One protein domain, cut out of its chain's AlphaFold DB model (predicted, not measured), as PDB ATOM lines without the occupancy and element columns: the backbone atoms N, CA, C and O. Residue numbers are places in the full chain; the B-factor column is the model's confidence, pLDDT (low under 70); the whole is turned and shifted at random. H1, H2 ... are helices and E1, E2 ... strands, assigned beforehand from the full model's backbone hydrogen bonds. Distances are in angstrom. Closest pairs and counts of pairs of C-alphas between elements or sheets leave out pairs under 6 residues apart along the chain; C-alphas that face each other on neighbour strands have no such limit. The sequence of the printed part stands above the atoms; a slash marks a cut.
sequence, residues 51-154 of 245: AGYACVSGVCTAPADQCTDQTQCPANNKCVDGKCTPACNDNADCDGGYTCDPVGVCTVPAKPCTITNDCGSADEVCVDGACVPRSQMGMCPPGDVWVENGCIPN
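This is residues 51 to 154 of the 245 residues of an uncharacterized protein of Polyangium fumosum (UniProt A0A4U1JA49). The model has little regular structure: four small strand hairpins are strung on loops, E7-E8 packing on E5-E6 with short H1 beside E5, while E1-E2 and E3-E4 lie toward the opposite end. The printed part has 104 residues, 34 in named elements, mostly strand, ordered E1 E2 E3 E4 H1 E5 E6 E7 E8; each two-stranded sheet is antiparallel. It is compact, radius of gyration of the C-alphas 13.3 A, spanning 37 by 29 by 26 A.

E5 is residues 124 to 127, E6 130 to 133, E7 144 to 147, E8 150 to 153 (10.1 A), H1 116 to 119, E3 77 to 80, E4 83 to 86, E1 54 to 56, E2 59 to 61. C-alpha 54 is at (-25.136, -20.602, -49.555), C-alpha 153 at (-14.498, -26.447, -40.633).

In hairpin E5-E6, N 127 and O 130 are within hydrogen-bond range, 2.9 A. The closest C-alphas of E6 and E8, Pro 133 and Cys 151, are 5.5 A apart; of H1 and E5, Thr 116 and Cys 126, 4.5 A. H1 is too short for an O i to N i+4 pair; its 1 O i to N i+3 pair is within range. E4 and E6 are apart.

The links E2 to E3 and E4 to H1 are long. The printed part has no cut; no printed residue is under 70 in pLDDT.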
ATOM      1  N   ALA A  51     -32.106 -16.991 -54.752       88.06
ATOM      2  CA  ALA A  51     -31.634 -16.023 -53.770       88.06
ATOM      3  C   ALA A  51     -31.453 -16.686 -52.393       88.06
ATOM      4  O   ALA A  51     -32.288 -17.488 -51.977       88.06
ATOM      5  N   GLY A  52     -30.368 -16.331 -51.701       88.69
ATOM      6  CA  GLY A  52     -30.069 -16.803 -50.348       88.69
ATOM      7  C   GLY A  52     -29.470 -18.209 -50.260       88.69
ATOM      8  O   GLY A  52     -29.172 -18.642 -49.155       88.69
ATOM      9  N   TYR A  53     -29.272 -18.930 -51.370       94.25
ATOM     10  CA  TYR A  53     -28.494 -20.171 -51.325       94.25
ATOM     11  C   TYR A  53     -27.046 -19.874 -50.931       94.25
ATOM     12  O   TYR A  53     -26.432 -18.958 -51.478       94.25
ATOM     13  N   ALA A  54     -26.510 -20.689 -50.028       94.62
ATOM     14  CA  ALA A  54     -25.136 -20.602 -49.555       94.62
ATOM     15  C   ALA A  54     -24.404 -21.920 -49.819       94.62
ATOM     16  O   ALA A  54     -25.009 -22.994 -49.824       94.62
ATOM     17  N   CYS A  55     -23.098 -21.840 -50.021       96.56
ATOM     18  CA  CYS A  55     -22.223 -22.990 -50.066       96.56
ATOM     19  C   CYS A  55     -21.871 -23.416 -48.641       96.56
ATOM     20  O   CYS A  55     -21.012 -22.817 -47.996       96.56
ATOM     21  N   VAL A  56     -22.557 -24.442 -48.142       96.88
ATOM     22  CA  VAL A  56     -22.363 -24.979 -46.791       96.88
ATOM     23  C   VAL A  56     -21.654 -26.318 -46.919       96.88
ATOM     24  O   VAL A  56     -22.196 -27.251 -47.512       96.88
ATOM     25  N   SER A  57     -20.437 -26.429 -46.379       95.06
ATOM     26  CA  SER A  57     -19.662 -27.683 -46.412       95.06
ATOM     27  C   SER A  57     -19.515 -28.271 -47.832       95.06
ATOM     28  O   SER A  57     -19.585 -29.485 -48.026       95.06
ATOM     29  N   GLY A  58     -19.353 -27.402 -48.839       94.12
ATOM     30  CA  GLY A  58     -19.174 -27.781 -50.245       94.12
ATOM     31  C   GLY A  58     -20.454 -28.159 -50.990       94.12
ATOM     32  O   GLY A  58     -20.373 -28.714 -52.086       94.12
ATOM     33  N   VAL A  59     -21.629 -27.890 -50.411       95.75
ATOM     34  CA  VAL A  59     -22.929 -28.155 -51.037       95.75
ATOM     35  C   VAL A  59     -23.806 -26.908 -51.004       95.75
ATOM     36  O   VAL A  59     -24.005 -26.287 -49.956       95.75
ATOM     37  N   CYS A  60     -24.375 -26.557 -52.155       97.06
ATOM     38  CA  CYS A  60     -25.355 -25.490 -52.243       97.06
ATOM     39  C   CYS A  60     -26.600 -25.838 -51.431       97.06
ATOM     40  O   CYS A  60     -27.333 -26.774 -51.752       97.06
ATOM     41  N   THR A  61     -26.838 -25.046 -50.395       95.81
ATOM     42  CA  THR A  61     -27.830 -25.297 -49.356       95.81
ATOM     43  C   THR A  61     -28.870 -24.186 -49.377       95.81
ATOM     44  O   THR A  61     -28.533 -22.996 -49.377       95.81
ATOM     45  N   ALA A  62     -30.143 -24.577 -49.443       94.25
ATOM     46  CA  ALA A  62     -31.263 -23.644 -49.483       94.25
ATOM     47  C   ALA A  62     -31.360 -22.856 -48.164       94.25
ATOM     48  O   ALA A  62     -30.982 -23.394 -47.128       94.25
ATOM     49  N   PRO A  63     -31.916 -21.629 -48.161       91.69
ATOM     50  CA  PRO A  63     -32.053 -20.826 -46.943       91.69
ATOM     51  C   PRO A  63     -32.696 -21.566 -45.763       91.69
ATOM     52  O   PRO A  63     -32.243 -21.428 -44.637       91.69
ATOM     53  N   ALA A  64     -33.733 -22.373 -46.019       89.81
ATOM     54  CA  ALA A  64     -34.425 -23.138 -44.978       89.81
ATOM     55  C   ALA A  64     -33.553 -24.237 -44.345       89.81
ATOM     56  O   ALA A  64     -33.804 -24.631 -43.214       89.81
ATOM     57  N   ASP A  65     -32.525 -24.695 -45.065       93.50
ATOM     58  CA  ASP A  65     -31.595 -25.737 -44.631       93.50
ATOM     59  C   ASP A  65     -30.258 -25.154 -44.116       93.50
ATOM     60  O   ASP A  65     -29.286 -25.884 -43.905       93.50
ATOM     61  N   GLN A  66     -30.199 -23.841 -43.889       94.69
ATOM     62  CA  GLN A  66     -29.079 -23.155 -43.244       94.69
ATOM     63  C   GLN A  66     -29.314 -23.028 -41.732       94.69
ATOM     64  O   GLN A  66     -30.425 -23.226 -41.232       94.69
ATOM     65  N   CYS A  67     -28.267 -22.692 -40.974       94.50
ATOM     66  CA  CYS A  67     -28.482 -22.306 -39.581       94.50
ATOM     67  C   CYS A  67     -29.178 -20.936 -39.513       94.50
ATOM     68  O   CYS A  67     -29.041 -20.102 -40.408       94.50
ATOM     69  N   THR A  68     -29.886 -20.685 -38.417       90.81
ATOM     70  CA  THR A  68     -30.449 -19.369 -38.072       90.81
ATOM     71  C   THR A  68     -29.882 -18.842 -36.756       90.81
ATOM     72  O   THR A  68     -29.672 -17.638 -36.616       90.81
ATOM     73  N   ASP A  69     -29.523 -19.733 -35.827       90.88
ATOM     74  CA  ASP A  69     -28.716 -19.398 -34.657       90.88
ATOM     75  C   ASP A  69     -27.871 -20.571 -34.138       90.88
ATOM     76  O   ASP A  69     -27.998 -21.723 -34.562       90.88
ATOM     77  N   GLN A  70     -26.986 -20.248 -33.196       91.75
ATOM     78  CA  GLN A  70     -26.046 -21.139 -32.519       91.75
ATOM     79  C   GLN A  70     -26.635 -22.455 -31.991       91.75
ATOM     80  O   GLN A  70     -25.891 -23.419 -31.839       91.75
ATOM     81  N   THR A  71     -27.932 -22.538 -31.682       89.75
ATOM     82  CA  THR A  71     -28.559 -23.773 -31.172       89.75
ATOM     83  C   THR A  71     -28.566 -24.902 -32.198       89.75
ATOM     84  O   THR A  71     -28.596 -26.073 -31.818       89.75
ATOM     85  N   GLN A  72     -28.500 -24.557 -33.483       93.25
ATOM     86  CA  GLN A  72     -28.390 -25.500 -34.592       93.25
ATOM     87  C   GLN A  72     -26.931 -25.859 -34.892       93.25
ATOM     88  O   GLN A  72     -26.668 -26.743 -35.701       93.25
ATOM     89  N   CYS A  73     -25.969 -25.182 -34.270       94.75
ATOM     90  CA  CYS A  73     -24.555 -25.372 -34.544       94.75
ATOM     91  C   CYS A  73     -23.866 -26.241 -33.482       94.75
ATOM     92  O   CYS A  73     -24.346 -26.362 -32.350       94.75
ATOM     93  N   PRO A  74     -22.720 -26.865 -33.822       93.06
ATOM     94  CA  PRO A  74     -21.875 -27.528 -32.837       93.06
ATOM     95  C   PRO A  74     -21.528 -26.604 -31.665       93.06
ATOM     96  O   PRO A  74     -21.490 -25.382 -31.800       93.06
ATOM     97  N   ALA A  75     -21.240 -27.193 -30.503       89.75
ATOM     98  CA  ALA A  75     -20.863 -26.415 -29.329       89.75
ATOM     99  C   ALA A  75     -19.672 -25.488 -29.636       89.75
ATOM    100  O   ALA A  75     -18.681 -25.931 -30.209       89.75
ATOM    101  N   ASN A  76     -19.771 -24.235 -29.186       89.12
ATOM    102  CA  ASN A  76     -18.824 -23.141 -29.448       89.12
ATOM    103  C   ASN A  76     -18.815 -22.592 -30.886       89.12
ATOM    104  O   ASN A  76     -17.995 -21.726 -31.177       89.12
ATOM    105  N   ASN A  77     -19.738 -23.009 -31.754       95.12
ATOM    106  CA  ASN A  77     -19.960 -22.349 -33.039       95.12
ATOM    107  C   ASN A  77     -21.125 -21.357 -32.933       95.12
ATOM    108  O   ASN A  77     -22.042 -21.529 -32.125       95.12
ATOM    109  N   LYS A  78     -21.087 -20.327 -33.774       95.06
ATOM    110  CA  LYS A  78     -22.202 -19.407 -34.015       95.06
ATOM    111  C   LYS A  78     -22.764 -19.648 -35.401       95.06
ATOM    112  O   LYS A  78     -22.054 -20.152 -36.273       95.06
ATOM    113  N   CYS A  79     -24.011 -19.259 -35.613       95.50
ATOM    114  CA  CYS A  79     -24.535 -19.188 -36.961       95.50
ATOM    115  C   CYS A  79     -24.122 -17.867 -37.604       95.50
ATOM    116  O   CYS A  79     -24.577 -16.811 -37.167       95.50
ATOM    117  N   VAL A  80     -23.268 -17.923 -38.620       95.12
ATOM    118  CA  VAL A  80     -22.746 -16.761 -39.342       95.12
ATOM    119  C   VAL A  80     -23.152 -16.859 -40.804       95.12
ATOM    120  O   VAL A  80     -22.738 -17.788 -41.491       95.12
ATOM    121  N   ASP A  81     -23.984 -15.928 -41.271       93.19
ATOM    122  CA  ASP A  81     -24.510 -15.897 -42.645       93.19
ATOM    123  C   ASP A  81     -25.011 -17.278 -43.136       93.19
ATOM    124  O   ASP A  81     -24.725 -17.721 -44.247       93.19
ATOM    125  N   GLY A  82     -25.740 -17.994 -42.271       93.56
ATOM    126  CA  GLY A  82     -26.310 -19.313 -42.577       93.56
ATOM    127  C   GLY A  82     -25.343 -20.500 -42.450       93.56
ATOM    128  O   GLY A  82     -25.744 -21.642 -42.690       93.56
ATOM    129  N   LYS A  83     -24.092 -20.265 -42.035       95.81
ATOM    130  CA  LYS A  83     -23.045 -21.280 -41.840       95.81
ATOM    131  C   LYS A  83     -22.669 -21.399 -40.366       95.81
ATOM    132  O   LYS A  83     -22.493 -20.401 -39.675       95.81
ATOM    133  N   CYS A  84     -22.491 -22.619 -39.871       96.88
ATOM    134  CA  CYS A  84     -21.940 -22.812 -38.534       96.88
ATOM    135  C   CYS A  84     -20.438 -22.504 -38.532       96.88
ATOM    136  O   CYS A  84     -19.641 -23.250 -39.094       96.88
ATOM    137  N   THR A  85     -20.044 -21.424 -37.867       96.06
ATOM    138  CA  THR A  85     -18.659 -20.937 -37.840       96.06
ATOM    139  C   THR A  85     -18.107 -20.986 -36.417       96.06
ATOM    140  O   THR A  85     -18.808 -20.569 -35.489       96.06
ATOM    141  N   PRO A  86     -16.867 -21.468 -36.207       95.56
ATOM    142  CA  PRO A  86     -16.234 -21.444 -34.892       95.56
ATOM    143  C   PRO A  86     -16.219 -20.036 -34.284       95.56
ATOM    144  O   PRO A  86     -15.858 -19.058 -34.948       95.56
ATOM    145  N   ALA A  87     -16.625 -19.929 -33.018       95.25
ATOM    146  CA  ALA A  87     -16.426 -18.719 -32.232       95.25
ATOM    147  C   ALA A  87     -14.980 -18.647 -31.734       95.25
ATOM    148  O   ALA A  87     -14.339 -19.671 -31.506       95.25
ATOM    149  N   CYS A  88     -14.489 -17.433 -31.508       96.44
ATOM    150  CA  CYS A  88     -13.118 -17.209 -31.069       96.44
ATOM    151  C   CYS A  88     -13.005 -16.007 -30.132       96.44
ATOM    152  O   CYS A  88     -13.808 -15.072 -30.176       96.44
ATOM    153  N   ASN A  89     -11.980 -16.041 -29.286       96.19
ATOM    154  CA  ASN A  89     -11.482 -14.909 -28.510       96.19
ATOM    155  C   ASN A  89     -10.179 -14.372 -29.110       96.19
ATOM    156  O   ASN A  89      -9.925 -13.169 -29.053       96.19
ATOM    157  N   ASP A  90      -9.353 -15.259 -29.667       95.50
ATOM    158  CA  ASP A  90      -8.144 -14.905 -30.401       95.50
ATOM    159  C   ASP A  90      -7.868 -15.877 -31.561       95.50
ATOM    160  O   ASP A  90      -8.603 -16.834 -31.798       95.50
ATOM    161  N   ASN A  91      -6.817 -15.603 -32.336       94.62
ATOM    162  CA  ASN A  91      -6.498 -16.372 -33.539       94.62
ATOM    163  C   ASN A  91      -6.151 -17.844 -33.271       94.62
ATOM    164  O   ASN A  91      -6.198 -18.630 -34.209       94.62
ATOM    165  N   ALA A  92      -5.767 -18.216 -32.047       92.69
ATOM    166  CA  ALA A  92      -5.445 -19.601 -31.715       92.69
ATOM    167  C   ALA A  92      -6.697 -20.479 -31.567       92.69
ATOM    168  O   ALA A  92      -6.569 -21.701 -31.591       92.69
ATOM    169  N   ASP A  93      -7.880 -19.868 -31.433       93.44
ATOM    170  CA  ASP A  93      -9.165 -20.571 -31.421       93.44
ATOM    171  C   ASP A  93      -9.633 -20.963 -32.835       93.44
ATOM    172  O   ASP A  93     -10.542 -21.779 -32.977       93.44
ATOM    173  N   CYS A  94      -9.034 -20.383 -33.881       93.12
ATOM    174  CA  CYS A  94      -9.390 -20.648 -35.270       93.12
ATOM    175  C   CYS A  94      -8.494 -21.721 -35.894       93.12
ATOM    176  O   CYS A  94      -7.287 -21.773 -35.650       93.12
ATOM    177  N   ASP A  95      -9.086 -22.543 -36.762       82.25
ATOM    178  CA  ASP A  95      -8.341 -23.516 -37.557       82.25
ATOM    179  C   ASP A  95      -7.394 -22.824 -38.547       82.25
ATOM    180  O   ASP A  95      -7.571 -21.658 -38.904       82.25
ATOM    181  N   GLY A  96      -6.383 -23.557 -39.023       77.25
ATOM    182  CA  GLY A  96      -5.200 -22.999 -39.697       77.25
ATOM    183  C   GLY A  96      -5.435 -22.129 -40.942       77.25
ATOM    184  O   GLY A  96      -4.496 -21.469 -41.382       77.25
ATOM    185  N   GLY A  97      -6.648 -22.097 -41.500       88.31
ATOM    186  CA  GLY A  97      -7.008 -21.234 -42.630       88.31
ATOM    187  C   GLY A  97      -7.612 -19.875 -42.261       88.31
ATOM    188  O   GLY A  97      -7.665 -18.983 -43.113       88.31
ATOM    189  N   TYR A  98      -8.038 -19.676 -41.011       95.31
ATOM    190  CA  TYR A  98      -8.800 -18.501 -40.581       95.31
ATOM    191  C   TYR A  98      -8.192 -17.839 -39.338       95.31
ATOM    192  O   TYR A  98      -7.391 -18.410 -38.606       95.31
ATOM    193  N   THR A  99      -8.567 -16.588 -39.114       96.06
ATOM    194  CA  THR A  99      -8.195 -15.765 -37.962       96.06
ATOM    195  C   THR A  99      -9.447 -15.201 -37.318       96.06
ATOM    196  O   THR A  99     -10.506 -15.126 -37.951       96.06
ATOM    197  N   CYS A 100      -9.318 -14.822 -36.051       96.81
ATOM    198  CA  CYS A 100     -10.438 -14.326 -35.283       96.81
ATOM    199  C   CYS A 100     -10.785 -12.905 -35.712       96.81
ATOM    200  O   CYS A 100      -9.927 -12.015 -35.719       96.81
ATOM    201  N   ASP A 101     -12.044 -12.691 -36.072       94.31
ATOM    202  CA  ASP A 101     -12.538 -11.370 -36.413       94.31
ATOM    203  C   ASP A 101     -12.880 -10.536 -35.156       94.31
ATOM    204  O   ASP A 101     -12.964 -11.059 -34.039       94.31
ATOM    205  N   PRO A 102     -13.095  -9.214 -35.297       92.88
ATOM    206  CA  PRO A 102     -13.442  -8.360 -34.161       92.88
ATOM    207  C   PRO A 102     -14.797  -8.663 -33.496       92.88
ATOM    208  O   PRO A 102     -15.043  -8.149 -32.403       92.88
ATOM    209  N   VAL A 103     -15.684  -9.438 -34.134       92.12
ATOM    210  CA  VAL A 103     -16.995  -9.841 -33.587       92.12
ATOM    211  C   VAL A 103     -16.974 -11.266 -33.000       92.12
ATOM    212  O   VAL A 103     -18.000 -11.771 -32.523       92.12
ATOM    213  N   GLY A 104     -15.785 -11.872 -32.924       94.81
ATOM    214  CA  GLY A 104     -15.501 -13.122 -32.228       94.81
ATOM    215  C   GLY A 104     -15.929 -14.364 -33.005       94.81
ATOM    216  O   GLY A 104     -16.504 -15.277 -32.399       94.81
ATOM    217  N   VAL A 105     -15.716 -14.382 -34.324       95.81
ATOM    218  CA  VAL A 105     -15.893 -15.566 -35.185       95.81
ATOM    219  C   VAL A 105     -14.724 -15.753 -36.160       95.81
ATOM    220  O   VAL A 105     -14.068 -14.798 -36.577       95.81
ATOM    221  N   CYS A 106     -14.449 -17.005 -36.526       96.06
ATOM    222  CA  CYS A 106     -13.344 -17.387 -37.409       96.06
ATOM    223  C   CYS A 106     -13.699 -17.231 -38.895       96.06
ATOM    224  O   CYS A 106     -13.846 -18.217 -39.614       96.06
ATOM    225  N   THR A 107     -13.867 -15.992 -39.354       92.69
ATOM    226  CA  THR A 107     -14.299 -15.672 -40.731       92.69
ATOM    227  C   THR A 107     -13.195 -15.062 -41.589       92.69
ATOM    228  O   THR A 107     -13.269 -15.114 -42.814       92.69
ATOM    229  N   VAL A 108     -12.159 -14.481 -40.980       94.38
ATOM    230  CA  VAL A 108     -11.123 -13.743 -41.713       94.38
ATOM    231  C   VAL A 108     -10.051 -14.716 -42.199       94.38
ATOM    232  O   VAL A 108      -9.390 -15.322 -41.357       94.38
ATOM    233  N   PRO A 109      -9.799 -14.847 -43.514       95.00
ATOM    234  CA  PRO A 109      -8.733 -15.709 -44.014       95.00
ATOM    235  C   PRO A 109      -7.375 -15.336 -43.410       95.00
ATOM    236  O   PRO A 109      -6.930 -14.193 -43.535       95.00
ATOM    237  N   ALA A 110      -6.683 -16.305 -42.804       95.12
ATOM    238  CA  ALA A 110      -5.318 -16.111 -42.307       95.12
ATOM    239  C   ALA A 110      -4.367 -15.746 -43.454       95.12
ATOM    240  O   ALA A 110      -3.462 -14.917 -43.314       95.12
ATOM    241  N   LYS A 111      -4.619 -16.354 -44.615       96.25
ATOM    242  CA  LYS A 111      -3.965 -16.054 -45.877       96.25
ATOM    243  C   LYS A 111      -5.011 -16.019 -46.996       96.25
ATOM    244  O   LYS A 111      -5.548 -17.071 -47.341       96.25
ATOM    245  N   PRO A 112      -5.309 -14.837 -47.558       96.44
ATOM    246  CA  PRO A 112      -6.271 -14.718 -48.641       96.44
ATOM    247  C   PRO A 112      -5.692 -15.247 -49.956       96.44
ATOM    248  O   PRO A 112      -4.488 -15.145 -50.206       96.44
ATOM    249  N   CYS A 113      -6.561 -15.759 -50.819       96.50
ATOM    250  CA  CYS A 113      -6.202 -16.281 -52.131       96.50
ATOM    251  C   CYS A 113      -7.327 -16.062 -53.146       96.50
ATOM    252  O   CYS A 113      -8.476 -15.809 -52.798       96.50
ATOM    253  N   THR A 114      -6.989 -16.141 -54.427       94.88
ATOM    254  CA  THR A 114      -7.949 -16.261 -55.536       94.88
ATOM    255  C   THR A 114      -7.789 -17.606 -56.238       94.88
ATOM    256  O   THR A 114      -8.753 -18.162 -56.752       94.88
ATOM    257  N   ILE A 115      -6.569 -18.143 -56.254       90.06
ATOM    258  CA  ILE A 115      -6.240 -19.466 -56.784       90.06
ATOM    259  C   ILE A 115      -5.297 -20.200 -55.828       90.06
ATOM    260  O   ILE A 115      -4.540 -19.583 -55.083       90.06
ATOM    261  N   THR A 116      -5.259 -21.531 -55.902       91.00
ATOM    262  CA  THR A 116      -4.380 -22.376 -55.066       91.00
ATOM    263  C   THR A 116      -2.899 -21.981 -55.126       91.00
ATOM    264  O   THR A 116      -2.183 -22.108 -54.138       91.00
ATOM    265  N   ASN A 117      -2.424 -21.445 -56.255       90.19
ATOM    266  CA  ASN A 117      -1.034 -21.001 -56.375       90.19
ATOM    267  C   ASN A 117      -0.697 -19.797 -55.469       90.19
ATOM    268  O   ASN A 117       0.462 -19.631 -55.092       90.19
ATOM    269  N   ASP A 118      -1.687 -18.995 -55.067       95.44
ATOM    270  CA  ASP A 118      -1.487 -17.865 -54.147       95.44
ATOM    271  C   ASP A 118      -1.091 -18.345 -52.740       95.44
ATOM    272  O   ASP A 118      -0.405 -17.642 -51.991       95.44
ATOM    273  N   CYS A 119      -1.444 -19.588 -52.397       94.75
ATOM    274  CA  CYS A 119      -1.063 -20.214 -51.137       94.75
ATOM    275  C   CYS A 119       0.425 -20.568 -51.079       94.75
ATOM    276  O   CYS A 119       0.977 -20.704 -49.993       94.75
ATOM    277  N   GLY A 120       1.142 -20.638 -52.207       92.38
ATOM    278  CA  GLY A 120       2.605 -20.788 -52.218       92.38
ATOM    279  C   GLY A 120       3.145 -22.030 -51.490       92.38
ATOM    280  O   GLY A 120       4.336 -22.087 -51.193       92.38
ATOM    281  N   SER A 121       2.280 -23.003 -51.201       90.44
ATOM    282  CA  SER A 121       2.574 -24.258 -50.517       90.44
ATOM    283  C   SER A 121       1.856 -25.395 -51.234       90.44
ATOM    284  O   SER A 121       0.732 -25.228 -51.706       90.44
ATOM    285  N   ALA A 122       2.497 -26.561 -51.309       87.88
ATOM    286  CA  ALA A 122       1.848 -27.771 -51.804       87.88
ATOM    287  C   ALA A 122       0.827 -28.327 -50.798       87.88
ATOM    288  O   ALA A 122      -0.070 -29.061 -51.198       87.88
ATOM    289  N   ASP A 123       0.930 -27.950 -49.524       90.94
ATOM    290  CA  ASP A 123       0.076 -28.449 -48.442       90.94
ATOM    291  C   ASP A 123      -1.195 -27.610 -48.243       90.94
ATOM    292  O   ASP A 123      -2.000 -27.916 -47.370       90.94
ATOM    293  N   GLU A 124      -1.395 -26.566 -49.051       93.94
ATOM    294  CA  GLU A 124      -2.553 -25.676 -48.980       93.94
ATOM    295  C   GLU A 124      -3.286 -25.617 -50.326       93.94
ATOM    296  O   GLU A 124      -2.717 -25.864 -51.400       93.94
ATOM    297  N   VAL A 125      -4.571 -25.285 -50.260       92.81
ATOM    298  CA  VAL A 125      -5.420 -24.990 -51.418       92.81
ATOM    299  C   VAL A 125      -6.301 -23.788 -51.130       92.81
ATOM    300  O   VAL A 125      -6.583 -23.488 -49.973       92.81
ATOM    301  N   CYS A 126      -6.720 -23.095 -52.185       94.12
ATOM    302  CA  CYS A 126      -7.632 -21.972 -52.044       94.12
ATOM    303  C   CYS A 126      -9.075 -22.474 -52.024       94.12
ATOM    304  O   CYS A 126      -9.515 -23.045 -53.020       94.12
ATOM    305  N   VAL A 127      -9.790 -22.249 -50.922       94.00
ATOM    306  CA  VAL A 127     -11.224 -22.535 -50.777       94.00
ATOM    307  C   VAL A 127     -11.898 -21.287 -50.226       94.00
ATOM    308  O   VAL A 127     -11.445 -20.738 -49.225       94.00
ATOM    309  N   ASP A 128     -12.945 -20.815 -50.901       93.00
ATOM    310  CA  ASP A 128     -13.714 -19.621 -50.509       93.00
ATOM    311  C   ASP A 128     -12.845 -18.397 -50.154       93.00
ATOM    312  O   ASP A 128     -13.065 -17.676 -49.184       93.00
ATOM    313  N   GLY A 129     -11.781 -18.189 -50.935       94.12
ATOM    314  CA  GLY A 129     -10.849 -17.073 -50.759       94.12
ATOM    315  C   GLY A 129      -9.847 -17.224 -49.608       94.12
ATOM    316  O   GLY A 129      -9.063 -16.299 -49.380       94.12
ATOM    317  N   ALA A 130      -9.821 -18.366 -48.916       95.81
ATOM    318  CA  ALA A 130      -8.864 -18.692 -47.864       95.81
ATOM    319  C   ALA A 130      -7.936 -19.845 -48.267       95.81
ATOM    320  O   ALA A 130      -8.365 -20.852 -48.830       95.81
ATOM    321  N   CYS A 131      -6.646 -19.717 -47.956       96.69
ATOM    322  CA  CYS A 131      -5.732 -20.851 -48.011       96.69
ATOM    323  C   CYS A 131      -5.993 -21.767 -46.822       96.69
ATOM    324  O   CYS A 131      -5.799 -21.364 -45.676       96.69
ATOM    325  N   VAL A 132      -6.418 -22.992 -47.104       95.50
ATOM    326  CA  VAL A 132      -6.759 -24.001 -46.097       95.50
ATOM    327  C   VAL A 132      -5.921 -25.264 -46.302       95.50
ATOM    328  O   VAL A 132      -5.416 -25.482 -47.413       95.50
ATOM    329  N   PRO A 133      -5.752 -26.115 -45.271       94.62
ATOM    330  CA  PRO A 133      -5.019 -27.365 -45.409       94.62
ATOM    331  C   PRO A 133      -5.568 -28.219 -46.550       94.62
ATOM    332  O   PRO A 133      -6.775 -28.424 -46.683       94.62
ATOM    333  N   ARG A 134      -4.672 -28.742 -47.381       92.00
ATOM    334  CA  ARG A 134      -5.022 -29.660 -48.460       92.00
ATOM    335  C   ARG A 134      -5.489 -30.989 -47.881       92.00
ATOM    336  O   ARG A 134      -4.850 -31.572 -47.004       92.00
ATOM    337  N   SER A 135      -6.561 -31.517 -48.454       90.88
ATOM    338  CA  SER A 135      -7.055 -32.846 -48.123       90.88
ATOM    339  C   SER A 135      -6.073 -33.951 -48.506       90.88
ATOM    340  O   SER A 135      -5.380 -33.883 -49.523       90.88
ATOM    341  N   GLN A 136      -6.048 -35.025 -47.722       88.06
ATOM    342  CA  GLN A 136      -5.246 -36.205 -48.035       88.06
ATOM    343  C   GLN A 136      -6.154 -37.297 -48.589       88.06
ATOM    344  O   GLN A 136      -6.865 -37.959 -47.842       88.06
ATOM    345  N   MET A 137      -6.146 -37.475 -49.915       82.00
ATOM    346  CA  MET A 137      -6.990 -38.460 -50.612       82.00
ATOM    347  C   MET A 137      -8.493 -38.299 -50.309       82.00
ATOM    348  O   MET A 137      -9.198 -39.285 -50.105       82.00
ATOM    349  N   GLY A 138      -8.983 -37.055 -50.253       81.38
ATOM    350  CA  GLY A 138     -10.388 -36.776 -49.935       81.38
ATOM    351  C   GLY A 138     -10.737 -36.892 -48.449       81.38
ATOM    352  O   GLY A 138     -11.915 -36.908 -48.101       81.38
ATOM    353  N   MET A 139      -9.735 -36.995 -47.574       88.88
ATOM    354  CA  MET A 139      -9.916 -37.052 -46.126       88.88
ATOM    355  C   MET A 139      -9.422 -35.769 -45.462       88.88
ATOM    356  O   MET A 139      -8.376 -35.230 -45.834       88.88
ATOM    357  N   CYS A 140     -10.165 -35.341 -44.444       92.69
ATOM    358  CA  CYS A 140      -9.842 -34.205 -43.593       92.69
ATOM    359  C   CYS A 140      -9.767 -34.627 -42.117       92.69
ATOM    360  O   CYS A 140     -10.304 -35.683 -41.754       92.69
ATOM    361  N   PRO A 141      -9.067 -33.854 -41.268       92.31
ATOM    362  CA  PRO A 141      -9.046 -34.082 -39.827       92.31
ATOM    363  C   PRO A 141     -10.458 -34.070 -39.209       92.31
ATOM    364  O   PRO A 141     -11.388 -33.514 -39.791       92.31
ATOM    365  N   PRO A 142     -10.655 -34.672 -38.020       90.44
ATOM    366  CA  PRO A 142     -11.939 -34.609 -37.327       90.44
ATOM    367  C   PRO A 142     -12.372 -33.160 -37.075       90.44
ATOM    368  O   PRO A 142     -11.607 -32.395 -36.499       90.44
ATOM    369  N   GLY A 143     -13.606 -32.823 -37.454       87.88
ATOM    370  CA  GLY A 143     -14.144 -31.459 -37.374       87.88
ATOM    371  C   GLY A 143     -14.198 -30.753 -38.731       87.88
ATOM    372  O   GLY A 143     -15.089 -29.932 -38.938       87.88
ATOM    373  N   ASP A 144     -13.354 -31.176 -39.674       92.94
ATOM    374  CA  ASP A 144     -13.277 -30.600 -41.011       92.94
ATOM    375  C   ASP A 144     -14.016 -31.441 -42.053       92.94
ATOM    376  O   ASP A 144     -14.178 -32.663 -41.937       92.94
ATOM    377  N   VAL A 145     -14.426 -30.772 -43.123       92.88
ATOM    378  CA  VAL A 145     -15.052 -31.351 -44.309       92.88
ATOM    379  C   VAL A 145     -14.241 -31.018 -45.552       92.88
ATOM    380  O   VAL A 145     -13.553 -30.003 -45.634       92.88
ATOM    381  N   TRP A 146     -14.332 -31.911 -46.530       92.44
ATOM    382  CA  TRP A 146     -13.665 -31.764 -47.812       92.44
ATOM    383  C   TRP A 146     -14.457 -30.832 -48.737       92.44
ATOM    384  O   TRP A 146     -15.613 -31.127 -49.041       92.44
ATOM    385  N   VAL A 147     -13.829 -29.758 -49.222       92.06
ATOM    386  CA  VAL A 147     -14.394 -28.820 -50.210       92.06
ATOM    387  C   VAL A 147     -13.312 -28.447 -51.217       92.06
ATOM    388  O   VAL A 147     -12.265 -27.948 -50.827       92.06
ATOM    389  N   GLU A 148     -13.532 -28.721 -52.506       87.38
ATOM    390  CA  GLU A 148     -12.609 -28.369 -53.606       87.38
ATOM    391  C   GLU A 148     -11.125 -28.709 -53.347       87.38
ATOM    392  O   GLU A 148     -10.226 -27.953 -53.710       87.38
ATOM    393  N   ASN A 149     -10.858 -29.877 -52.744       89.00
ATOM    394  CA  ASN A 149      -9.530 -30.355 -52.319       89.00
ATOM    395  C   ASN A 149      -8.982 -29.792 -50.997       89.00
ATOM    396  O   ASN A 149      -7.892 -30.188 -50.574       89.00
ATOM    397  N   GLY A 150      -9.697 -28.887 -50.344       92.44
ATOM    398  CA  GLY A 150      -9.320 -28.297 -49.063       92.44
ATOM    399  C   GLY A 150     -10.121 -28.863 -47.909       92.44
ATOM    400  O   GLY A 150     -11.192 -29.437 -48.098       92.44
ATOM    401  N   CYS A 151      -9.574 -28.707 -46.714       94.50
ATOM    402  CA  CYS A 151     -10.244 -29.004 -45.462       94.50
ATOM    403  C   CYS A 151     -10.680 -27.695 -44.820       94.50
ATOM    404  O   CYS A 151      -9.840 -26.860 -44.491       94.50
ATOM    405  N   ILE A 152     -11.991 -27.521 -44.678       94.56
ATOM    406  CA  ILE A 152     -12.595 -26.386 -43.977       94.56
ATOM    407  C   ILE A 152     -13.390 -26.895 -42.773       94.56
ATOM    408  O   ILE A 152     -13.848 -28.042 -42.818       94.56
ATOM    409  N   PRO A 153     -13.628 -26.068 -41.740       93.50
ATOM    410  CA  PRO A 153     -14.498 -26.447 -40.633       93.50
ATOM    411  C   PRO A 153     -15.883 -26.863 -41.133       93.50
ATOM    412  O   PRO A 153     -16.407 -26.290 -42.091       93.50
ATOM    413  N   ASN A 154     -16.507 -27.847 -40.486       94.19
ATOM    414  CA  ASN A 154     -17.866 -28.246 -40.833       94.19
ATOM    415  C   ASN A 154     -18.870 -27.117 -40.533       94.19
ATOM    416  O   ASN A 154     -19.083 -26.748 -39.378       94.19
TER     417      ASN A 154